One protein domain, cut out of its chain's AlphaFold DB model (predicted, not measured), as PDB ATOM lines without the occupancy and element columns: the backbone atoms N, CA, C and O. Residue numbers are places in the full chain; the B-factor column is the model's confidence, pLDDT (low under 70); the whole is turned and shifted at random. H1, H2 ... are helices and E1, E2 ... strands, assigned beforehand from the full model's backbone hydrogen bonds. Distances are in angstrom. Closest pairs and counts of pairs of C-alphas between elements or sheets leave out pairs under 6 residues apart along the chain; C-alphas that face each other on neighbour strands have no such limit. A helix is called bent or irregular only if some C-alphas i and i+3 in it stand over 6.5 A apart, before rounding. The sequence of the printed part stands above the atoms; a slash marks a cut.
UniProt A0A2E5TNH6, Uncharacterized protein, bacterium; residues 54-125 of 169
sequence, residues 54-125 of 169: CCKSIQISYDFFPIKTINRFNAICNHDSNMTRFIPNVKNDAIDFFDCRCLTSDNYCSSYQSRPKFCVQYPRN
ATOM      1  N   CYS A  54      20.264  28.314 -55.414       91.62
ATOM      2  CA  CYS A  54      21.262  29.351 -55.121       91.62
ATOM      3  C   CYS A  54      20.706  30.578 -54.380       91.62
ATOM      4  O   CYS A  54      21.466  31.476 -54.024       91.62
ATOM      5  N   CYS A  55      19.389  30.641 -54.174       94.12
ATOM      6  CA  CYS A  55      18.722  31.667 -53.384       94.12
ATOM      7  C   CYS A  55      18.453  31.226 -51.934       94.12
ATOM      8  O   CYS A  55      17.939  32.040 -51.168       94.12
ATOM      9  N   LYS A  56      18.783  29.980 -51.570       93.25
ATOM     10  CA  LYS A  56      18.555  29.392 -50.244       93.25
ATOM     11  C   LYS A  56      19.884  29.112 -49.546       93.25
ATOM     12  O   LYS A  56      20.863  28.766 -50.210       93.25
ATOM     13  N   SER A  57      19.909  29.224 -48.221       92.44
ATOM     14  CA  SER A  57      21.055  28.840 -47.378       92.44
ATOM     15  C   SER A  57      22.402  29.392 -47.869       92.44
ATOM     16  O   SER A  57      23.411  28.691 -47.954       92.44
ATOM     17  N   ILE A  58      22.409  30.672 -48.229       91.12
ATOM     18  CA  ILE A  58      23.539  31.384 -48.815       91.12
ATOM     19  C   ILE A  58      24.508  31.802 -47.710       91.12
ATOM     20  O   ILE A  58      24.127  32.464 -46.746       91.12
ATOM     21  N   GLN A  59      25.792  31.506 -47.886       89.88
ATOM     22  CA  GLN A  59      26.850  32.094 -47.069       89.88
ATOM     23  C   GLN A  59      27.424  33.323 -47.775       89.88
ATOM     24  O   GLN A  59      27.921  33.229 -48.898       89.88
ATOM     25  N   ILE A  60      27.347  34.482 -47.119       89.25
ATOM     26  CA  ILE A  60      27.771  35.763 -47.690       89.25
ATOM     27  C   ILE A  60      28.972  36.295 -46.909       89.25
ATOM     28  O   ILE A  60      28.952  36.382 -45.677       89.25
ATOM     29  N   SER A  61      29.999  36.696 -47.652       89.31
ATOM     30  CA  SER A  61      31.147  37.438 -47.135       89.31
ATOM     31  C   SER A  61      31.175  38.833 -47.748       89.31
ATOM     32  O   SER A  61      30.922  38.991 -48.941       89.31
ATOM     33  N   TYR A  62      31.512  39.830 -46.934       89.62
ATOM     34  CA  TYR A  62      31.657  41.227 -47.333       89.62
ATOM     35  C   TYR A  62      33.015  41.745 -46.865       89.62
ATOM     36  O   TYR A  62      33.389  41.536 -45.706       89.62
ATOM     37  N   ASP A  63      33.764  42.363 -47.779       87.06
ATOM     38  CA  ASP A  63      35.169  42.749 -47.588       87.06
ATOM     39  C   ASP A  63      36.035  41.593 -47.074       87.06
ATOM     40  O   ASP A  63      36.780  41.727 -46.111       87.06
ATOM     41  N   PHE A  64      35.907  40.422 -47.705       83.81
ATOM     42  CA  PHE A  64      36.617  39.179 -47.361       83.81
ATOM     43  C   PHE A  64      36.231  38.526 -46.024       83.81
ATOM     44  O   PHE A  64      36.661  37.400 -45.770       83.81
ATOM     45  N   PHE A  65      35.374  39.149 -45.209       88.69
ATOM     46  CA  PHE A  65      34.923  38.582 -43.938       88.69
ATOM     47  C   PHE A  65      33.496  38.031 -44.036       88.69
ATOM     48  O   PHE A  65      32.616  38.720 -44.563       88.69
ATOM     49  N   PRO A  66      33.225  36.823 -43.510       91.44
ATOM     50  CA  PRO A  66      31.866  36.299 -43.444       91.44
ATOM     51  C   PRO A  66      30.989  37.202 -42.570       91.44
ATOM     52  O   PRO A  66      31.412  37.678 -41.514       91.44
ATOM     53  N   ILE A  67      29.749  37.430 -42.996       94.50
ATOM     54  CA  ILE A  67      28.789  38.202 -42.208       94.50
ATOM     55  C   ILE A  67      28.194  37.272 -41.148       94.50
ATOM     56  O   ILE A  67      27.407  36.386 -41.467       94.50
ATOM     57  N   LYS A  68      28.604  37.457 -39.890       95.81
ATOM     58  CA  LYS A  68      28.203  36.593 -38.766       95.81
ATOM     59  C   LYS A  68      27.279  37.252 -37.748       95.81
ATOM     60  O   LYS A  68      26.710  36.546 -36.929       95.81
ATOM     61  N   THR A  69      27.105  38.570 -37.789       96.44
ATOM     62  CA  THR A  69      26.288  39.301 -36.808       96.44
ATOM     63  C   THR A  69      25.278  40.209 -37.493       96.44
ATOM     64  O   THR A  69      25.553  40.774 -38.557       96.44
ATOM     65  N   ILE A  70      24.118  40.383 -36.856       96.44
ATOM     66  CA  ILE A  70      23.046  41.241 -37.370       96.44
ATOM     67  C   ILE A  70      23.476  42.710 -37.443       96.44
ATOM     68  O   ILE A  70      23.199  43.383 -38.429       96.44
ATOM     69  N   ASN A  71      24.253  43.188 -36.466       96.00
ATOM     70  CA  ASN A  71      24.753  44.565 -36.449       96.00
ATOM     71  C   ASN A  71      25.654  44.855 -37.656       96.00
ATOM     72  O   ASN A  71      25.496  45.884 -38.310       96.00
ATOM     73  N   ARG A  72      26.562  43.924 -37.996       95.50
ATOM     74  CA  ARG A  72      27.407  44.049 -39.193       95.50
ATOM     75  C   ARG A  72      26.559  44.009 -40.462       95.50
ATOM     76  O   ARG A  72      26.802  44.801 -41.364       95.50
ATOM     77  N   PHE A  73      25.574  43.116 -40.528       96.56
ATOM     78  CA  PHE A  73      24.666  43.037 -41.671       96.56
ATOM     79  C   PHE A  73      23.888  44.346 -41.881       96.56
ATOM     80  O   PHE A  73      23.880  44.872 -42.989       96.56
ATOM     81  N   ASN A  74      23.324  44.925 -40.819       96.38
ATOM     82  CA  ASN A  74      22.594  46.192 -40.882       96.38
ATOM     83  C   ASN A  74      23.492  47.351 -41.335       96.38
ATOM     84  O   ASN A  74      23.093  48.135 -42.193       96.38
ATOM     85  N   ALA A  75      24.724  47.427 -40.820       96.06
ATOM     86  CA  ALA A  75      25.699  48.417 -41.272       96.06
ATOM     87  C   ALA A  75      25.992  48.277 -42.775       96.06
ATOM     88  O   ALA A  75      25.997  49.271 -43.496       96.06
ATOM     89  N   ILE A  76      26.165  47.047 -43.268       95.50
ATOM     90  CA  ILE A  76      26.369  46.783 -44.698       95.50
ATOM     91  C   ILE A  76      25.138  47.197 -45.513       95.50
ATOM     92  O   ILE A  76      25.299  47.855 -46.532       95.50
ATOM     93  N   CYS A  77      23.920  46.873 -45.073       95.38
ATOM     94  CA  CYS A  77      22.684  47.258 -45.764       95.38
ATOM     95  C   CYS A  77      22.519  48.778 -45.906       95.38
ATOM     96  O   CYS A  77      21.970  49.234 -46.909       95.38
ATOM     97  N   ASN A  78      23.020  49.558 -44.943       95.44
ATOM     98  CA  ASN A  78      23.031  51.021 -45.025       95.44
ATOM     99  C   ASN A  78      24.001  51.547 -46.100       95.44
ATOM    100  O   ASN A  78      23.776  52.623 -46.646       95.44
ATOM    101  N   HIS A  79      25.067  50.801 -46.411       93.25
ATOM    102  CA  HIS A  79      26.058  51.165 -47.429       93.25
ATOM    103  C   HIS A  79      25.755  50.578 -48.817       93.25
ATOM    104  O   HIS A  79      25.970  51.246 -49.825       93.25
ATOM    105  N   ASP A  80      25.250  49.346 -48.882       92.19
ATOM    106  CA  ASP A  80      24.882  48.645 -50.111       92.19
ATOM    107  C   ASP A  80      23.433  48.157 -50.031       92.19
ATOM    108  O   ASP A  80      23.116  47.102 -49.470       92.19
ATOM    109  N   SER A  81      22.543  48.915 -50.673       91.69
ATOM    110  CA  SER A  81      21.112  48.605 -50.738       91.69
ATOM    111  C   SER A  81      20.815  47.241 -51.370       91.69
ATOM    112  O   SER A  81      19.766  46.655 -51.083       91.69
ATOM    113  N   ASN A  82      21.725  46.668 -52.172       92.25
ATOM    114  CA  ASN A  82      21.526  45.333 -52.733       92.25
ATOM    115  C   ASN A  82      21.472  44.252 -51.663       92.25
ATOM    116  O   ASN A  82      20.813  43.237 -51.894       92.25
ATOM    117  N   MET A  83      22.132  44.463 -50.521       93.62
ATOM    118  CA  MET A  83      22.196  43.487 -49.437       93.62
ATOM    119  C   MET A  83      20.875  43.340 -48.682       93.62
ATOM    120  O   MET A  83      20.603  42.272 -48.139       93.62
ATOM    121  N   THR A  84      19.985  44.332 -48.771       94.19
ATOM    122  CA  THR A  84      18.647  44.302 -48.150       94.19
ATOM    123  C   THR A  84      17.735  43.185 -48.673       94.19
ATOM    124  O   THR A  84      16.680  42.917 -48.098       94.19
ATOM    125  N   ARG A  85      18.103  42.525 -49.779       94.88
ATOM    126  CA  ARG A  85      17.356  41.377 -50.316       94.88
ATOM    127  C   ARG A  85      17.615  40.071 -49.570       94.88
ATOM    128  O   ARG A  85      16.862  39.121 -49.768       94.88
ATOM    129  N   PHE A  86      18.686  40.005 -48.788       95.94
ATOM    130  CA  PHE A  86      19.063  38.809 -48.053       95.94
ATOM    131  C   PHE A  86      18.444  38.844 -46.657       95.94
ATOM    132  O   PHE A  86      18.529  39.842 -45.949       95.94
ATOM    133  N   ILE A  87      17.800  37.751 -46.274       96.94
ATOM    134  CA  ILE A  87      17.139  37.561 -44.991       96.94
ATOM    135  C   ILE A  87      18.083  36.709 -44.138       96.94
ATOM    136  O   ILE A  87      18.325  35.556 -44.504       96.94
ATOM    137  N   PRO A  88      18.668  37.251 -43.057       97.25
ATOM    138  CA  PRO A  88      19.559  36.486 -42.196       97.25
ATOM    139  C   PRO A  88      18.778  35.437 -41.403       97.25
ATOM    140  O   PRO A  88      17.788  35.754 -40.748       97.25
ATOM    141  N   ASN A  89      19.271  34.201 -41.409       97.69
ATOM    142  CA  ASN A  89      18.821  33.127 -40.536       97.69
ATOM    143  C   ASN A  89      19.804  33.009 -39.362       97.69
ATOM    144  O   ASN A  89      21.000  32.766 -39.555       97.69
ATOM    145  N   VAL A  90      19.308  33.243 -38.146       96.38
ATOM    146  CA  VAL A  90      20.127  33.343 -36.929       96.38
ATOM    147  C   VAL A  90      20.011  32.059 -36.116       96.38
ATOM    148  O   VAL A  90      18.915  31.565 -35.865       96.38
ATOM    149  N   LYS A  91      21.153  31.540 -35.671       95.81
ATOM    150  CA  LYS A  91      21.262  30.376 -34.795       95.81
ATOM    151  C   LYS A  91      22.353  30.638 -33.762       95.81
ATOM    152  O   LYS A  91      23.469  30.995 -34.133       95.81
ATOM    153  N   ASN A  92      22.044  30.438 -32.481       93.50
ATOM    154  CA  ASN A  92      22.973  30.680 -31.367       93.50
ATOM    155  C   ASN A  92      23.612  32.086 -31.423       93.50
ATOM    156  O   ASN A  92      24.833  32.212 -31.406       93.50
ATOM    157  N   ASP A  93      22.787  33.126 -31.586       92.44
ATOM    158  CA  ASP A  93      23.194  34.543 -31.678       92.44
ATOM    159  C   ASP A  93      24.145  34.910 -32.834       92.44
ATOM    160  O   ASP A  93      24.639  36.037 -32.919       92.44
ATOM    161  N   ALA A  94      24.362  33.994 -33.779       95.62
ATOM    162  CA  ALA A  94      25.139  34.228 -34.986       95.62
ATOM    163  C   ALA A  94      24.299  33.980 -36.240       95.62
ATOM    164  O   ALA A  94      23.436  33.105 -36.283       95.62
ATOM    165  N   ILE A  95      24.573  34.738 -37.299       96.94
ATOM    166  CA  ILE A  95      24.018  34.451 -38.620       96.94
ATOM    167  C   ILE A  95      24.671  33.167 -39.137       96.94
ATOM    168  O   ILE A  95      25.896  33.098 -39.311       96.94
ATOM    169  N   ASP A  96      23.840  32.160 -39.382       95.31
ATOM    170  CA  ASP A  96      24.264  30.877 -39.934       95.31
ATOM    171  C   ASP A  96      24.338  30.968 -41.465       95.31
ATOM    172  O   ASP A  96      25.392  30.753 -42.075       95.31
ATOM    173  N   PHE A  97      23.240  31.417 -42.078       94.94
ATOM    174  CA  PHE A  97      23.097  31.612 -43.519       94.94
ATOM    175  C   PHE A  97      22.075  32.709 -43.838       94.94
ATOM    176  O   PHE A  97      21.443  33.277 -42.950       94.94
ATOM    177  N   PHE A  98      21.908  33.001 -45.124       96.00
ATOM    178  CA  PHE A  98      20.912  33.927 -45.644       96.00
ATOM    179  C   PHE A  98      19.990  33.241 -46.645       96.00
ATOM    180  O   PHE A  98      20.443  32.427 -47.446       96.00
ATOM    181  N   ASP A  99      18.732  33.652 -46.682       96.38
ATOM    182  CA  ASP A  99      17.828  33.357 -47.795       96.38
ATOM    183  C   ASP A  99      17.570  34.623 -48.612       96.38
ATOM    184  O   ASP A  99      17.692  35.742 -48.119       96.38
ATOM    185  N   CYS A 100      17.242  34.491 -49.891       96.25
ATOM    186  CA  CYS A 100      16.938  35.639 -50.737       96.25
ATOM    187  C   CYS A 100      15.428  35.877 -50.794       96.25
ATOM    188  O   CYS A 100      14.684  35.028 -51.281       96.25
ATOM    189  N   ARG A 101      14.976  37.081 -50.424       96.25
ATOM    190  CA  ARG A 101      13.559  37.482 -50.517       96.25
ATOM    191  C   ARG A 101      13.007  37.493 -51.946       96.25
ATOM    192  O   ARG A 101      11.804  37.565 -52.145       96.25
ATOM    193  N   CYS A 102      13.887  37.505 -52.951       95.69
ATOM    194  CA  CYS A 102      13.491  37.468 -54.358       95.69
ATOM    195  C   CYS A 102      13.155  36.050 -54.843       95.69
ATOM    196  O   CYS A 102      12.861  35.884 -56.025       95.69
ATOM    197  N   LEU A 103      13.260  35.026 -53.995       96.44
ATOM    198  CA  LEU A 103      12.824  33.678 -54.332       96.44
ATOM    199  C   LEU A 103      11.299  33.573 -54.198       96.44
ATOM    200  O   LEU A 103      10.752  33.853 -53.135       96.44
ATOM    201  N   THR A 104      10.618  33.174 -55.269       95.62
ATOM    202  CA  THR A 104       9.170  32.933 -55.274       95.62
ATOM    203  C   THR A 104       8.836  31.516 -54.802       95.62
ATOM    204  O   THR A 104       9.709  30.647 -54.733       95.62
ATOM    205  N   SER A 105       7.553  31.264 -54.516       93.69
ATOM    206  CA  SER A 105       7.023  29.932 -54.176       93.69
ATOM    207  C   SER A 105       7.340  28.873 -55.234       93.69
ATOM    208  O   SER A 105       7.603  27.723 -54.895       93.69
ATOM    209  N   ASP A 106       7.406  29.278 -56.503       94.00
ATOM    210  CA  ASP A 106       7.674  28.393 -57.643       94.00
ATOM    211  C   ASP A 106       9.178  28.133 -57.856       94.00
ATOM    212  O   ASP A 106       9.599  27.655 -58.906       94.00
ATOM    213  N   ASN A 107      10.012  28.467 -56.866       91.50
ATOM    214  CA  ASN A 107      11.475  28.392 -56.903       91.50
ATOM    215  C   ASN A 107      12.139  29.255 -57.992       91.50
ATOM    216  O   ASN A 107      13.296  29.036 -58.356       91.50
ATOM    217  N   TYR A 108      11.451  30.296 -58.463       93.88
ATOM    218  CA  TYR A 108      11.987  31.235 -59.439       93.88
ATOM    219  C   TYR A 108      12.535  32.496 -58.759       93.88
ATOM    220  O   TYR A 108      12.040  32.943 -57.728       93.88
ATOM    221  N   CYS A 109      13.568  33.111 -59.337       94.50
ATOM    222  CA  CYS A 109      14.057  34.403 -58.854       94.50
ATOM    223  C   CYS A 109      13.282  35.540 -59.532       94.50
ATOM    224  O   CYS A 109      13.504  35.818 -60.709       94.50
ATOM    225  N   SER A 110      12.435  36.249 -58.787       94.75
ATOM    226  CA  SER A 110      11.619  37.365 -59.298       94.75
ATOM    227  C   SER A 110      12.437  38.542 -59.842       94.75
ATOM    228  O   SER A 110      11.933  39.357 -60.605       94.75
ATOM    229  N   SER A 111      13.719  38.628 -59.482       93.50
ATOM    230  CA  SER A 111      14.638  39.709 -59.852       93.50
ATOM    231  C   SER A 111      15.808  39.194 -60.707       93.50
ATOM    232  O   SER A 111      16.927  39.693 -60.601       93.50
ATOM    233  N   TYR A 112      15.587  38.163 -61.535       91.88
ATOM    234  CA  TYR A 112      16.662  37.457 -62.250       91.88
ATOM    235  C   TYR A 112      17.516  38.362 -63.159       91.88
ATOM    236  O   TYR A 112      18.735  38.194 -63.228       91.88
ATOM    237  N   GLN A 113      16.909  39.330 -63.850       91.69
ATOM    238  CA  GLN A 113      17.639  40.234 -64.751       91.69
ATOM    239  C   GLN A 113      18.437  41.305 -63.993       91.69
ATOM    240  O   GLN A 113      19.554  41.631 -64.381       91.69
ATOM    241  N   SER A 114      17.916  41.791 -62.866       91.38
ATOM    242  CA  SER A 114      18.543  42.809 -62.009       91.38
ATOM    243  C   SER A 114      19.261  42.196 -60.798       91.38
ATOM    244  O   SER A 114      19.247  42.743 -59.690       91.38
ATOM    245  N   ARG A 115      19.846  41.007 -60.980       92.69
ATOM    246  CA  ARG A 115      20.597  40.312 -59.930       92.69
ATOM    247  C   ARG A 115      21.861  41.100 -59.563       92.69
ATOM    248  O   ARG A 115      22.552  41.587 -60.458       92.69
ATOM    249  N   PRO A 116      22.225  41.173 -58.270       90.81
ATOM    250  CA  PRO A 116      23.472  41.804 -57.867       90.81
ATOM    251  C   PRO A 116      24.669  40.987 -58.366       90.81
ATOM    252  O   PRO A 116      24.553  39.786 -58.634       90.81
ATOM    253  N   LYS A 117      25.843  41.627 -58.438       87.75
ATOM    254  CA  LYS A 117      27.084  41.016 -58.952       87.75
ATOM    255  C   LYS A 117      27.376  39.654 -58.321       87.75
ATOM    256  O   LYS A 117      27.693  38.716 -59.045       87.75
ATOM    257  N   PHE A 118      27.195  39.528 -57.006       85.25
ATOM    258  CA  PHE A 118      27.363  38.264 -56.284       85.25
ATOM    259  C   PHE A 118      26.509  37.126 -56.875       85.25
ATOM    260  O   PHE A 118      27.021  36.043 -57.154       85.25
ATOM    261  N   CYS A 119      25.227  37.377 -57.155       90.12
ATOM    262  CA  CYS A 119      24.324  36.380 -57.733       90.12
ATOM    263  C   CYS A 119      24.647  36.065 -59.203       90.12
ATOM    264  O   CYS A 119      24.433  34.940 -59.645       90.12
ATOM    265  N   VAL A 120      25.151  37.040 -59.967       90.81
ATOM    266  CA  VAL A 120      25.572  36.850 -61.371       90.81
ATOM    267  C   VAL A 120      26.885  36.064 -61.469       90.81
ATOM    268  O   VAL A 120      27.140  35.380 -62.458       90.81
ATOM    269  N   GLN A 121      27.736  36.155 -60.447       89.00
ATOM    270  CA  GLN A 121      28.988  35.405 -60.382       89.00
ATOM    271  C   GLN A 121      28.775  33.912 -60.134       89.00
ATOM    272  O   GLN A 121      29.651  33.130 -60.502       89.00
ATOM    273  N   TYR A 122      27.640  33.499 -59.563       89.94
ATOM    274  CA  TYR A 122      27.276  32.087 -59.502       89.94
ATOM    275  C   TYR A 122      27.039  31.538 -60.921       89.94
ATOM    276  O   TYR A 122      26.324  32.171 -61.701       89.94
ATOM    277  N   PRO A 123      27.616  30.377 -61.287       91.06
ATOM    278  CA  PRO A 123      28.316  29.405 -60.429       91.06
ATOM    279  C   PRO A 123      29.841  29.586 -60.324       91.06
ATOM    280  O   PRO A 123      30.495  28.864 -59.576       91.06
ATOM    281  N   ARG A 124      30.448  30.514 -61.075       87.44
ATOM    282  CA  ARG A 124      31.917  30.668 -61.173       87.44
ATOM    283  C   ARG A 124      32.609  30.905 -59.833       87.44
ATOM    284  O   ARG A 124      33.755  30.496 -59.662       87.44
ATOM    285  N   ASN A 125      31.924  31.531 -58.880       83.88
ATOM    286  CA  ASN A 125      32.437  31.763 -57.530       83.88
ATOM    287  C   ASN A 125      32.784  30.475 -56.749       83.88
ATOM    288  O   ASN A 125      33.615  30.521 -55.838       83.88
TER     289      ASN A 125
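AT A GLANCE: This is residues 54 to 125 of the 169 residues of an uncharacterized protein of bacterium (UniProt A0A2E5TNH6). What is the main picture? An antiparallel two-stranded hairpin, E1 and E2, has helix H1 beginning next to it and leading away, and short helix H2 leading back into E1. Beyond the end of E2, a long looping stretch, residues 101 to 116, runs to the small helix H3, which is well away from H1 and H2, while another long stretch, residues 54 to 69, comes before H1. How is it made up? The 72 printed residues include three named helices and two named strands, in the order H1, H2, E1, E2, H3; the class is mixed, helices and strands, with 33 residues, under half, in named elements. The whole is compact, with a radius of gyration of the C-alphas of 12.1 A and spans of 31 by 23 by 23 A.

IN THESE COORDINATES: Where are the strands? E1 is residues 86 to 91, 15.9 A from first to last C-alpha, beginning at C-alpha 86 (19.063, 38.809, -48.053). E2 is residues 94 to 100, 17.8 A long. Where are the helices? H1 is residues 70 to 79, 14.4 A long, beginning at C-alpha 70 (23.046, 41.241, -37.370). H2 is residues 81 to 85, 8.2 A long, and is neither bent nor irregular, but only just: C-alphas 82 and 85 are 6.2 A apart. H3 is residues 117 to 121, 6.1 A long, ending at C-alpha 121 (28.988, 35.405, -60.382).

HOW THE PARTS SIT: How do the strands pair? E1 and E2 are a hairpin, antiparallel at 148 degrees between their directions, with N 87 and O 99 at 2.7 A and N 96 and O 89 at 2.9 A, both within hydrogen-bond range. The C-alphas of Pro 88 and Phe 98 face each other at 4.5 A. Where are the helices? The closest C-alphas of H1 and E2 are those of Ile 70 and Ile 95, 7.0 A apart. H1 and H2 only just touch, with 3 pairs of C-alphas within 8 A, and touch only at the corner by their link; the closest C-alphas are those of Cys 77 and Met 83, 5.3 A apart. H3 is apart from H1, H2 and E1. What do the helix backbones show? Every O i to N i+4 pair is within hydrogen-bond range in H1 and H3; in H2 it is 0 of 1, beside 1 of 2 O i to N i+3 pairs.

THE WHOLE: How far does it reach? The two C-alphas farthest apart are those of Asn 92 and Gln 113, at 35.1 A. How are the parts linked? The printed part has no cut; the links H1 to H2, H2 to E1 and E1 to E2 are tight, and E2 to H3 is long, with 16 residues. How confident is the model? The mean pLDDT of the printed part is 93.1, and no printed residue is under 70.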